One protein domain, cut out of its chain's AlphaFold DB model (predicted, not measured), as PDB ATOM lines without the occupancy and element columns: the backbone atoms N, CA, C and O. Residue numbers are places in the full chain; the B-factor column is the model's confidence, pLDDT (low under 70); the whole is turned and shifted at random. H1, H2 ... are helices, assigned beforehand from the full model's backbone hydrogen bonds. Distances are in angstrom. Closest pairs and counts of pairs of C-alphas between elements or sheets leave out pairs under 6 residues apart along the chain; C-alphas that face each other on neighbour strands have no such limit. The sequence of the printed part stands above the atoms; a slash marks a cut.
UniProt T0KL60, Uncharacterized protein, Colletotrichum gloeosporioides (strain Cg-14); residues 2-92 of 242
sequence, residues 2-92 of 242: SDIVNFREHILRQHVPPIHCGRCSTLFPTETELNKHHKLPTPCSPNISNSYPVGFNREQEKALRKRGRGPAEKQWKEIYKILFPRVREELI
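This is residues 2 to 92 of the 242 residues of an uncharacterized protein of Colletotrichum gloeosporioides (strain Cg-14) (UniProt T0KL60). What does the model look like at first sight? It is a long, loose shape of two lobes: at one end H1 and H4 run side by side with H3 turned the opposite way next to them, and at the other end H2 sits among loops. Two long stretches with no named element, residues 15 to 30 and 39 to 57, join the lobes, and in the first of them residues 19 to 20 pair antiparallel with residues 27 to 28. What is it made of? The printed part has 91 residues with four named helices, H1, H2, H3 and H4 in that order, and no named strand; the class is all helix, though these helices hold 39 of the 91 residues. How far does it reach? The whole is loose, with a radius of gyration of the C-alphas of 16.4 A, and a rod in outline, spanning 52 by 25 by 17 A.

Where are the longest helices? H1 is residues 3 to 14, 16.0 A from first to last C-alpha, and begins with C-alpha 3 at (149.897, 111.524, 90.781). H4 is residues 72 to 83, 16.7 A long, and ends with C-alpha 83 at (149.896, 128.078, 85.863). Where are the shorter ones? H3 is residues 58 to 64. H2 is residues 31 to 38, with C-alpha 31 at (156.529, 140.024, 104.945).

How do H1 and H4 stand? They touch, H1 with residues 4 to 8 alone, and the closest C-alphas, those of Ile 4 and Trp 76, are 6.9 A apart. They run the same way at a shallow tilt of 21 degrees. How does H3 stand to both? H3 and H4 form a helical hairpin at a shallow tilt of 5 degrees, opposite ways; H4 touches H3 with residues 79 to 83 alone, and the closest C-alphas, those of Gln 60 and Ile 82, are 5.9 A apart. H1 and H3 only just touch, with 3 pairs of C-alphas within 8 A, the closest being those of Arg 8 and Leu 64 at 6.8 A; H1 does so with residues 8 to 12 alone, at a shallow tilt of 18 degrees, opposite ways. What of H2 and the backbones? H2 is apart from H1, H3 and H4. In H1, H2, H3 and H4 every O i to N i+4 pair is within hydrogen-bond range.

Which C-alphas are farthest apart? Those of Pro 41 and Pro 71, at 52.2 A. Is there a cut, and which links are long? The printed part has no cut from residue 2 to residue 92. The links H1 to H2, of 16 residues, and H2 to H3, of 19 residues, are long, while H3 to H4, of 7 residues, is short. Where is confidence low? The mean pLDDT of the printed part is 82.8, and it is under 70 at residue 2 and residues 49 to 54.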
ATOM      1  N   SER A   2     146.601 109.303  92.463       61.12
ATOM      2  CA  SER A   2     147.613 109.849  93.381       61.12
ATOM      3  C   SER A   2     148.536 110.895  92.736       61.12
ATOM      4  O   SER A   2     148.906 111.870  93.380       61.12
ATOM      5  N   ASP A   3     148.819 110.766  91.440       73.12
ATOM      6  CA  ASP A   3     149.897 111.524  90.781       73.12
ATOM      7  C   ASP A   3     149.603 113.025  90.683       73.12
ATOM      8  O   ASP A   3     150.462 113.861  90.940       73.12
ATOM      9  N   ILE A   4     148.346 113.388  90.420       79.31
ATOM     10  CA  ILE A   4     147.917 114.793  90.333       79.31
ATOM     11  C   ILE A   4     147.902 115.470  91.706       79.31
ATOM     12  O   ILE A   4     148.126 116.678  91.811       79.31
ATOM     13  N   VAL A   5     147.606 114.717  92.767       78.44
ATOM     14  CA  VAL A   5     147.638 115.244  94.137       78.44
ATOM     15  C   VAL A   5     149.083 115.531  94.536       78.44
ATOM     16  O   VAL A   5     149.367 116.647  94.969       78.44
ATOM     17  N   ASN A   6     149.986 114.581  94.281       80.31
ATOM     18  CA  ASN A   6     151.422 114.736  94.516       80.31
ATOM     19  C   ASN A   6     152.000 115.904  93.701       80.31
ATOM     20  O   ASN A   6     152.756 116.711  94.231       80.31
ATOM     21  N   PHE A   7     151.582 116.054  92.440       82.00
ATOM     22  CA  PHE A   7     152.005 117.161  91.584       82.00
ATOM     23  C   PHE A   7     151.563 118.528  92.124       82.00
ATOM     24  O   PHE A   7     152.377 119.444  92.241       82.00
ATOM     25  N   ARG A   8     150.285 118.675  92.516       83.81
ATOM     26  CA  ARG A   8     149.794 119.917  93.143       83.81
ATOM     27  C   ARG A   8     150.588 120.256  94.399       83.81
ATOM     28  O   ARG A   8     150.954 121.410  94.596       83.81
ATOM     29  N   GLU A   9     150.828 119.265  95.247       85.44
ATOM     30  CA  GLU A   9     151.592 119.445  96.475       85.44
ATOM     31  C   GLU A   9     153.038 119.855  96.195       85.44
ATOM     32  O   GLU A   9     153.534 120.792  96.818       85.44
ATOM     33  N   HIS A  10     153.691 119.207  95.233       85.75
ATOM     34  CA  HIS A  10     155.040 119.551  94.817       85.75
ATOM     35  C   HIS A  10     155.114 121.005  94.334       85.75
ATOM     36  O   HIS A  10     155.943 121.760  94.837       85.75
ATOM     37  N   ILE A  11     154.204 121.437  93.449       86.81
ATOM     38  CA  ILE A  11     154.141 122.837  93.002       86.81
ATOM     39  C   ILE A  11     154.019 123.775  94.203       86.81
ATOM     40  O   ILE A  11     154.804 124.707  94.348       86.81
ATOM     41  N   LEU A  12     153.072 123.493  95.100       85.69
ATOM     42  CA  LEU A  12     152.809 124.308  96.286       85.69
ATOM     43  C   LEU A  12     153.951 124.317  97.314       85.69
ATOM     44  O   LEU A  12     153.917 125.149  98.216       85.69
ATOM     45  N   ARG A  13     154.926 123.406  97.221       84.00
ATOM     46  CA  ARG A  13     156.086 123.340  98.125       84.00
ATOM     47  C   ARG A  13     157.362 123.890  97.493       84.00
ATOM     48  O   ARG A  13     158.115 124.564  98.180       84.00
ATOM     49  N   GLN A  14     157.604 123.583  96.221       82.50
ATOM     50  CA  GLN A  14     158.886 123.833  95.551       82.50
ATOM     51  C   GLN A  14     158.871 125.074  94.655       82.50
ATOM     52  O   GLN A  14     159.920 125.655  94.404       82.50
ATOM     53  N   HIS A  15     157.694 125.519  94.202       83.25
ATOM     54  CA  HIS A  15     157.561 126.632  93.253       83.25
ATOM     55  C   HIS A  15     156.829 127.846  93.833       83.25
ATOM     56  O   HIS A  15     156.305 128.676  93.088       83.25
ATOM     57  N   VAL A  16     156.782 127.954  95.164       81.31
ATOM     58  CA  VAL A  16     156.309 129.171  95.833       81.31
ATOM     59  C   VAL A  16     157.345 130.265  95.575       81.31
ATOM     60  O   VAL A  16     158.487 130.112  96.015       81.31
ATOM     61  N   PRO A  17     156.993 131.359  94.878       80.75
ATOM     62  CA  PRO A  17     157.952 132.423  94.663       80.75
ATOM     63  C   PRO A  17     158.322 133.072  96.005       80.75
ATOM     64  O   PRO A  17     157.455 133.240  96.873       80.75
ATOM     65  N   PRO A  18     159.590 133.479  96.181       82.56
ATOM     66  CA  PRO A  18     160.012 134.224  97.358       82.56
ATOM     67  C   PRO A  18     159.210 135.526  97.508       82.56
ATOM     68  O   PRO A  18     158.709 136.096  96.530       82.56
ATOM     69  N   ILE A  19     159.092 136.009  98.747       85.06
ATOM     70  CA  ILE A  19     158.418 137.278  99.054       85.06
ATOM     71  C   ILE A  19     159.159 138.386  98.303       85.06
ATOM     72  O   ILE A  19     160.375 138.501  98.416       85.06
ATOM     73  N   HIS A  20     158.450 139.186  97.511       87.62
ATOM     74  CA  HIS A  20     159.074 140.198  96.664       87.62
ATOM     75  C   HIS A  20     158.193 141.432  96.493       87.62
ATOM     76  O   HIS A  20     156.970 141.375  96.633       87.62
ATOM     77  N   CYS A  21     158.815 142.562  96.160       87.19
ATOM     78  CA  CYS A  21     158.075 143.769  95.809       87.19
ATOM     79  C   CYS A  21     157.573 143.699  94.363       87.19
ATOM     80  O   CYS A  21     158.357 143.513  93.440       87.19
ATOM     81  N   GLY A  22     156.283 143.955  94.143       83.00
ATOM     82  CA  GLY A  22     155.700 143.990  92.796       83.00
ATOM     83  C   GLY A  22     156.143 145.173  91.921       83.00
ATOM     84  O   GLY A  22     155.793 145.212  90.748       83.00
ATOM     85  N   ARG A  23     156.881 146.152  92.470       86.12
ATOM     86  CA  ARG A  23     157.435 147.283  91.705       86.12
ATOM     87  C   ARG A  23     158.873 147.029  91.284       86.12
ATOM     88  O   ARG A  23     159.165 147.071  90.098       86.12
ATOM     89  N   CYS A  24     159.765 146.807  92.245       87.19
ATOM     90  CA  CYS A  24     161.202 146.687  91.991       87.19
ATOM     91  C   CYS A  24     161.700 145.235  91.908       87.19
ATOM     92  O   CYS A  24     162.884 145.020  91.670       87.19
ATOM     93  N   SER A  25     160.830 144.241  92.125       86.00
ATOM     94  CA  SER A  25     161.153 142.803  92.160       86.00
ATOM     95  C   SER A  25     162.217 142.398  93.188       86.00
ATOM     96  O   SER A  25     162.705 141.271  93.150       86.00
ATOM     97  N   THR A  26     162.569 143.277  94.132       85.62
ATOM     98  CA  THR A  26     163.492 142.947  95.224       85.62
ATOM     99  C   THR A  26     162.890 141.856  96.098       85.62
ATOM    100  O   THR A  26     161.711 141.935  96.451       85.62
ATOM    101  N   LEU A  27     163.705 140.856  96.435       87.81
ATOM    102  CA  LEU A  27     163.327 139.738  97.291       87.81
ATOM    103  C   LEU A  27     163.499 140.103  98.766       87.81
ATOM    104  O   LEU A  27     164.437 140.807  99.136       87.81
ATOM    105  N   PHE A  28     162.612 139.583  99.605       86.44
ATOM    106  CA  PHE A  28     162.611 139.771 101.047       86.44
ATOM    107  C   PHE A  28     162.482 138.409 101.742       86.44
ATOM    108  O   PHE A  28     161.752 137.538 101.272       86.44
ATOM    109  N   PRO A  29     163.152 138.206 102.883       85.31
ATOM    110  CA  PRO A  29     162.999 136.996 103.683       85.31
ATOM    111  C   PRO A  29     161.670 136.974 104.451       85.31
ATOM    112  O   PRO A  29     161.174 135.904 104.798       85.31
ATOM    113  N   THR A  30     161.084 138.144 104.743       89.12
ATOM    114  CA  THR A  30     159.872 138.262 105.562       89.12
ATOM    115  C   THR A  30     158.893 139.311 105.031       89.12
ATOM    116  O   THR A  30     159.269 140.336 104.463       89.12
ATOM    117  N   GLU A  31     157.604 139.086 105.294       88.06
ATOM    118  CA  GLU A  31     156.529 140.024 104.945       88.06
ATOM    119  C   GLU A  31     156.663 141.354 105.708       88.06
ATOM    120  O   GLU A  31     156.247 142.412 105.236       88.06
ATOM    121  N   THR A  32     157.261 141.337 106.902       91.31
ATOM    122  CA  THR A  32     157.507 142.551 107.691       91.31
ATOM    123  C   THR A  32     158.545 143.450 107.026       91.31
ATOM    124  O   THR A  32     158.373 144.669 107.031       91.31
ATOM    125  N   GLU A  33     159.585 142.882 106.416       89.56
ATOM    126  CA  GLU A  33     160.586 143.631 105.653       89.56
ATOM    127  C   GLU A  33     160.023 144.187 104.348       89.56
ATOM    128  O   GLU A  33     160.233 145.368 104.062       89.56
ATOM    129  N   LEU A  34     159.210 143.409 103.627       91.88
ATOM    130  CA  LEU A  34     158.475 143.916 102.465       91.88
ATOM    131  C   LEU A  34     157.562 145.095 102.851       91.88
ATOM    132  O   LEU A  34     157.528 146.125 102.179       91.88
ATOM    133  N   ASN A  35     156.860 144.992 103.982       91.06
ATOM    134  CA  ASN A  35     156.020 146.081 104.479       91.06
ATOM    135  C   ASN A  35     156.827 147.316 104.895       91.06
ATOM    136  O   ASN A  35     156.369 148.438 104.684       91.06
ATOM    137  N   LYS A  36     158.019 147.144 105.479       92.62
ATOM    138  CA  LYS A  36     158.931 148.267 105.758       92.62
ATOM    139  C   LYS A  36     159.369 148.940 104.461       92.62
ATOM    140  O   LYS A  36     159.327 150.163 104.388       92.62
ATOM    141  N   HIS A  37     159.706 148.155 103.440       93.19
ATOM    142  CA  HIS A  37     160.053 148.654 102.114       93.19
ATOM    143  C   HIS A  37     158.911 149.478 101.490       93.19
ATOM    144  O   HIS A  37     159.148 150.584 101.014       93.19
ATOM    145  N   HIS A  38     157.661 149.008 101.571       91.06
ATOM    146  CA  HIS A  38     156.494 149.759 101.085       91.06
ATOM    147  C   HIS A  38     156.214 151.059 101.855       91.06
ATOM    148  O   HIS A  38     155.580 151.959 101.312       91.06
ATOM    149  N   LYS A  39     156.660 151.161 103.112       93.00
ATOM    150  CA  LYS A  39     156.465 152.341 103.972       93.00
ATOM    151  C   LYS A  39     157.576 153.385 103.843       93.00
ATOM    152  O   LYS A  39     157.519 154.397 104.540       93.00
ATOM    153  N   LEU A  40     158.591 153.149 103.007       90.00
ATOM    154  CA  LEU A  40     159.648 154.133 102.789       90.00
ATOM    155  C   LEU A  40     159.059 155.426 102.192       90.00
ATOM    156  O   LEU A  40     158.199 155.348 101.313       90.00
ATOM    157  N   PRO A  41     159.512 156.616 102.639       86.69
ATOM    158  CA  PRO A  41     159.009 157.894 102.127       86.69
ATOM    159  C   PRO A  41     159.225 158.043 100.620       86.69
ATOM    160  O   PRO A  41     158.404 158.624  99.912       86.69
ATOM    161  N   THR A  42     160.341 157.506 100.130       88.56
ATOM    162  CA  THR A  42     160.683 157.441  98.715       88.56
ATOM    163  C   THR A  42     160.232 156.104  98.126       88.56
ATOM    164  O   THR A  42     160.658 155.049  98.604       88.56
ATOM    165  N   PRO A  43     159.397 156.111  97.070       87.69
ATOM    166  CA  PRO A  43     158.972 154.886  96.414       87.69
ATOM    167  C   PRO A  43     160.136 154.224  95.666       87.69
ATOM    168  O   PRO A  43     160.988 154.902  95.096       87.69
ATOM    169  N   CYS A  44     160.141 152.893  95.614       90.38
ATOM    170  CA  CYS A  44     161.155 152.137  94.886       90.38
ATOM    171  C   CYS A  44     161.037 152.289  93.358       90.38
ATOM    172  O   CYS A  44     159.940 152.447  92.795       90.38
ATOM    173  N   SER A  45     162.190 152.223  92.686       88.38
ATOM    174  CA  SER A  45     162.283 152.269  91.225       88.38
ATOM    175  C   SER A  45     161.684 151.002  90.611       88.38
ATOM    176  O   SER A  45     162.024 149.904  91.053       88.38
ATOM    177  N   PRO A  46     160.785 151.117  89.617       85.94
ATOM    178  CA  PRO A  46     160.202 149.951  88.970       85.94
ATOM    179  C   PRO A  46     161.274 149.143  88.229       85.94
ATOM    180  O   PRO A  46     162.158 149.721  87.594       85.94
ATOM    181  N   ASN A  47     161.189 147.815  88.292       79.50
ATOM    182  CA  ASN A  47     162.049 146.945  87.506       79.50
ATOM    183  C   ASN A  47     161.576 146.971  86.046       79.50
ATOM    184  O   ASN A  47     160.470 146.541  85.728       79.50
ATOM    185  N   ILE A  48     162.412 147.532  85.173       73.31
ATOM    186  CA  ILE A  48     162.154 147.638  83.730       73.31
ATOM    187  C   ILE A  48     162.533 146.325  83.029       73.31
ATOM    188  O   ILE A  48     161.981 145.988  81.982       73.31
ATOM    189  N   SER A  49     163.444 145.549  83.625       64.44
ATOM    190  CA  SER A  49     163.695 144.183  83.190       64.44
ATOM    191  C   SER A  49     162.531 143.318  83.670       64.44
ATOM    192  O   SER A  49     162.202 143.271  84.851       64.44
ATOM    193  N   ASN A  50     161.861 142.642  82.748       58.16
ATOM    194  CA  ASN A  50     160.678 141.821  83.018       58.16
ATOM    195  C   ASN A  50     161.009 140.528  83.809       58.16
ATOM    196  O   ASN A  50     160.333 139.512  83.656       58.16
ATOM    197  N   SER A  51     162.071 140.532  84.621       58.38
ATOM    198  CA  SER A  51     162.514 139.405  85.432       58.38
ATOM    199  C   SER A  51     161.649 139.304  86.688       58.38
ATOM    200  O   SER A  51     162.033 139.703  87.793       58.38
ATOM    201  N   TYR A  52     160.429 138.814  86.512       60.88
ATOM    202  CA  TYR A  52     159.614 138.403  87.643       60.88
ATOM    203  C   TYR A  52     160.226 137.151  88.277       60.88
ATOM    204  O   TYR A  52     160.766 136.305  87.557       60.88
ATOM    205  N   PRO A  53     160.160 137.013  89.612       62.66
ATOM    206  CA  PRO A  53     160.573 135.783  90.263       62.66
ATOM    207  C   PRO A  53     159.793 134.601  89.684       62.66
ATOM    208  O   PRO A  53     158.573 134.659  89.510       62.66
ATOM    209  N   VAL A  54     160.531 133.541  89.357       65.62
ATOM    210  CA  VAL A  54     159.995 132.308  88.777       65.62
ATOM    211  C   VAL A  54     159.035 131.669  89.785       65.62
ATOM    212  O   VAL A  54     159.413 131.424  90.929       65.62
ATOM    213  N   GLY A  55     157.787 131.425  89.379       74.19
ATOM    214  CA  GLY A  55     156.763 130.821  90.234       74.19
ATOM    215  C   GLY A  55     155.341 131.256  89.877       74.19
ATOM    216  O   GLY A  55     155.102 131.871  88.836       74.19
ATOM    217  N   PHE A  56     154.387 130.926  90.748       79.06
ATOM    218  CA  PHE A  56     152.979 131.315  90.616       79.06
ATOM    219  C   PHE A  56     152.603 132.431  91.597       79.06
ATOM    220  O   PHE A  56     153.087 132.489  92.724       79.06
ATOM    221  N   ASN A  57     151.695 133.318  91.204       80.25
ATOM    222  CA  ASN A  57     151.232 134.404  92.064       80.25
ATOM    223  C   ASN A  57     150.247 133.913  93.153       80.25
ATOM    224  O   ASN A  57     149.746 132.788  93.129       80.25
ATOM    225  N   ARG A  58     149.912 134.785  94.113       79.56
ATOM    226  CA  ARG A  58     149.020 134.444  95.241       79.56
ATOM    227  C   ARG A  58     147.600 134.042  94.812       79.56
ATOM    228  O   ARG A  58     146.906 133.331  95.539       79.56
ATOM    229  N   GLU A  59     147.134 134.509  93.659       82.94
ATOM    230  CA  GLU A  59     145.820 134.153  93.112       82.94
ATOM    231  C   GLU A  59     145.844 132.745  92.509       82.94
ATOM    232  O   GLU A  59     144.961 131.932  92.797       82.94
ATOM    233  N   GLN A  60     146.899 132.434  91.755       86.19
ATOM    234  CA  GLN A  60     147.195 131.107  91.231       86.19
ATOM    235  C   GLN A  60     147.389 130.108  92.376       86.19
ATOM    236  O   GLN A  60     146.805 129.031  92.324       86.19
ATOM    237  N   GLU A  61     148.081 130.472  93.462       86.31
ATOM    238  CA  GLU A  61     148.212 129.622  94.656       86.31
ATOM    239  C   GLU A  61     146.839 129.225  95.219       86.31
ATOM    240  O   GLU A  61     146.544 128.045  95.435       86.31
ATOM    241  N   LYS A  62     145.965 130.216  95.439       86.06
ATOM    242  CA  LYS A  62     144.606 129.979  95.942       86.06
ATOM    243  C   LYS A  62     143.808 129.092  94.991       86.06
ATOM    244  O   LYS A  62     143.009 128.281  95.457       86.06
ATOM    245  N   ALA A  63     143.996 129.249  93.684       86.50
ATOM    246  CA  ALA A  63     143.351 128.413  92.683       86.50
ATOM    247  C   ALA A  63     143.896 126.973  92.694       86.50
ATOM    248  O   ALA A  63     143.100 126.039  92.662       86.50
ATOM    249  N   LEU A  64     145.211 126.778  92.839       88.19
ATOM    250  CA  LEU A  64     145.860 125.460  92.906       88.19
ATOM    251  C   LEU A  64     145.455 124.657  94.147       88.19
ATOM    252  O   LEU A  64     145.327 123.435  94.075       88.19
ATOM    253  N   ARG A  65     145.210 125.335  95.276       85.38
ATOM    254  CA  ARG A  65     144.722 124.704  96.515       85.38
ATOM    255  C   ARG A  65     143.291 124.172  96.397       85.38
ATOM    256  O   ARG A  65     142.895 123.317  97.189       85.38
ATOM    257  N   LYS A  66     142.498 124.650  95.431       85.06
ATOM    258  CA  LYS A  66     141.152 124.114  95.195       85.06
ATOM    259  C   LYS A  66     141.266 122.743  94.536       85.06
ATOM    260  O   LYS A  66     141.896 122.577  93.494       85.06
ATOM    261  N   ARG A  67     140.613 121.747  95.131       76.50
ATOM    262  CA  ARG A  67     140.579 120.396  94.568       76.50
ATOM    263  C   ARG A  67     139.655 120.364  93.348       76.50
ATOM    264  O   ARG A  67     138.454 120.600  93.481       76.50
ATOM    265  N   GLY A  68     140.224 120.054  92.184       75.69
ATOM    266  CA  GLY A  68     139.467 119.819  90.954       75.69
ATOM    267  C   GLY A  68     138.558 118.591  91.072       75.69
ATOM    268  O   GLY A  68     138.836 117.668  91.844       75.69
ATOM    269  N   ARG A  69     137.455 118.580  90.316       76.44
ATOM    270  CA  ARG A  69     136.495 117.463  90.265       76.44
ATOM    271  C   ARG A  69     136.502 116.830  88.876       76.44
ATOM    272  O   ARG A  69     136.499 117.537  87.872       76.44
ATOM    273  N   GLY A  70     136.418 115.504  88.826       81.12
ATOM    274  CA  GLY A  70     136.343 114.745  87.576       81.12
ATOM    275  C   GLY A  70     137.624 113.968  87.252       81.12
ATOM    276  O   GLY A  70     138.455 113.773  88.147       81.12
ATOM    277  N   PRO A  71     137.768 113.496  86.001       84.00
ATOM    278  CA  PRO A  71     138.887 112.660  85.567       84.00
ATOM    279  C   PRO A  71     140.248 113.330  85.765       84.00
ATOM    280  O   PRO A  71     140.350 114.557  85.780       84.00
ATOM    281  N   ALA A  72     141.296 112.513  85.877       82.25
ATOM    282  CA  ALA A  72     142.670 112.975  86.056       82.25
ATOM    283  C   ALA A  72     143.076 113.993  84.976       82.25
ATOM    284  O   ALA A  72     143.530 115.090  85.287       82.25
ATOM    285  N   GLU A  73     142.786 113.694  83.714       83.81
ATOM    286  CA  GLU A  73     143.107 114.572  82.592       83.81
ATOM    287  C   GLU A  73     142.479 115.966  82.697       83.81
ATOM    288  O   GLU A  73     143.136 116.982  82.469       83.81
ATOM    289  N   LYS A  74     141.220 116.031  83.135       85.62
ATOM    290  CA  LYS A  74     140.539 117.305  83.364       85.62
ATOM    291  C   LYS A  74     141.204 118.091  84.493       85.62
ATOM    292  O   LYS A  74     141.441 119.287  84.354       85.62
ATOM    293  N   GLN A  75     141.540 117.420  85.593       86.88
ATOM    294  CA  GLN A  75     142.219 118.067  86.716       86.88
ATOM    295  C   GLN A  75     143.612 118.582  86.337       86.88
ATOM    296  O   GLN A  75     144.024 119.622  86.843       86.88
ATOM    297  N   TRP A  76     144.326 117.872  85.464       87.25
ATOM    298  CA  TRP A  76     145.608 118.305  84.919       87.25
ATOM    299  C   TRP A  76     145.466 119.557  84.052       87.25
ATOM    300  O   TRP A  76     146.146 120.549  84.306       87.25
ATOM    301  N   LYS A  77     144.520 119.556  83.103       86.81
ATOM    302  CA  LYS A  77     144.212 120.727  82.266       86.81
ATOM    303  C   LYS A  77     143.864 121.953  83.112       86.81
ATOM    304  O   LYS A  77     144.356 123.045  82.840       86.81
ATOM    305  N   GLU A  78     143.084 121.771  84.180       89.00
ATOM    306  CA  GLU A  78     142.772 122.836  85.142       89.00
ATOM    307  C   GLU A  78     144.035 123.402  85.813       89.00
ATOM    308  O   GLU A  78     144.209 124.619  85.850       89.00
ATOM    309  N   ILE A  79     144.935 122.546  86.313       88.00
ATOM    310  CA  ILE A  79     146.205 122.986  86.920       88.00
ATOM    311  C   ILE A  79     147.056 123.743  85.897       88.00
ATOM    312  O   ILE A  79     147.556 124.829  86.193       88.00
ATOM    313  N   TYR A  80     147.183 123.198  84.689       89.75
ATOM    314  CA  TYR A  80     148.003 123.783  83.636       89.75
ATOM    315  C   TYR A  80     147.483 125.162  83.216       89.75
ATOM    316  O   TYR A  80     148.261 126.100  83.092       89.75
ATOM    317  N   LYS A  81     146.162 125.333  83.087       88.50
ATOM    318  CA  LYS A  81     145.538 126.636  82.805       88.50
ATOM    319  C   LYS A  81     145.711 127.645  83.939       88.50
ATOM    320  O   LYS A  81     145.789 128.838  83.663       88.50
ATOM    321  N   ILE A  82     145.771 127.198  85.197       88.00
ATOM    322  CA  ILE A  82     146.073 128.093  86.322       88.00
ATOM    323  C   ILE A  82     147.507 128.608  86.204       88.00
ATOM    324  O   ILE A  82     147.718 129.812  86.317       88.00
ATOM    325  N   LEU A  83     148.476 127.723  85.959       87.00
ATOM    326  CA  LEU A  83     149.896 128.078  85.863       87.00
ATOM    327  C   LEU A  83     150.217 128.874  84.594       87.00
ATOM    328  O   LEU A  83     150.978 129.839  84.643       87.00
ATOM    329  N   PHE A  84     149.577 128.521  83.479       86.88
ATOM    330  CA  PHE A  84     149.821 129.086  82.155       86.88
ATOM    331  C   PHE A  84     148.512 129.551  81.490       86.88
ATOM    332  O   PHE A  84     148.047 128.945  80.518       86.88
ATOM    333  N   PRO A  85     147.911 130.668  81.945       83.56
ATOM    334  CA  PRO A  85     146.589 131.106  81.479       83.56
ATOM    335  C   PRO A  85     146.506 131.416  79.980       83.56
ATOM    336  O   PRO A  85     145.430 131.368  79.390       83.56
ATOM    337  N   ARG A  86     147.642 131.758  79.360       81.75
ATOM    338  CA  ARG A  86     147.727 132.152  77.945       81.75
ATOM    339  C   ARG A  86     147.905 130.972  76.990       81.75
ATOM    340  O   ARG A  86     147.802 131.164  75.782       81.75
ATOM    341  N   VAL A  87     148.187 129.775  77.505       81.56
ATOM    342  CA  VAL A  87     148.380 128.588  76.666       81.56
ATOM    343  C   VAL A  87     147.023 128.114  76.155       81.56
ATOM    344  O   VAL A  87     146.062 128.025  76.921       81.56
ATOM    345  N   ARG A  88     146.918 127.841  74.850       80.31
ATOM    346  CA  ARG A  88     145.696 127.291  74.245       80.31
ATOM    347  C   ARG A  88     145.487 125.839  74.680       80.31
ATOM    348  O   ARG A  88     146.438 125.174  75.067       80.31
ATOM    349  N   GLU A  89     144.243 125.368  74.701       78.00
ATOM    350  CA  GLU A  89     143.937 124.046  75.272       78.00
ATOM    351  C   GLU A  89     144.573 122.895  74.483       78.00
ATOM    352  O   GLU A  89     144.971 121.896  75.070       78.00
ATOM    353  N   GLU A  90     144.772 123.085  73.180       78.50
ATOM    354  CA  GLU A  90     145.373 122.106  72.272       78.50
ATOM    355  C   GLU A  90     146.884 121.942  72.496       78.50
ATOM    356  O   GLU A  90     147.470 120.953  72.073       78.50
ATOM    357  N   LEU A  91     147.516 122.913  73.164       77.25
ATOM    358  CA  LEU A  91     148.938 122.890  73.509       77.25
ATOM    359  C   LEU A  91     149.187 122.345  74.920       77.25
ATOM    360  O   LEU A  91     150.334 122.305  75.364       77.25
ATOM    361  N   ILE A  92     148.133 121.970  75.654       79.94
ATOM    362  CA  ILE A  92     148.294 121.384  76.983       79.94
ATOM    363  C   ILE A  92     148.779 119.942  76.807       79.94
ATOM    364  O   ILE A  92     148.068 119.140  76.197       79.94
TER     365      ILE A  92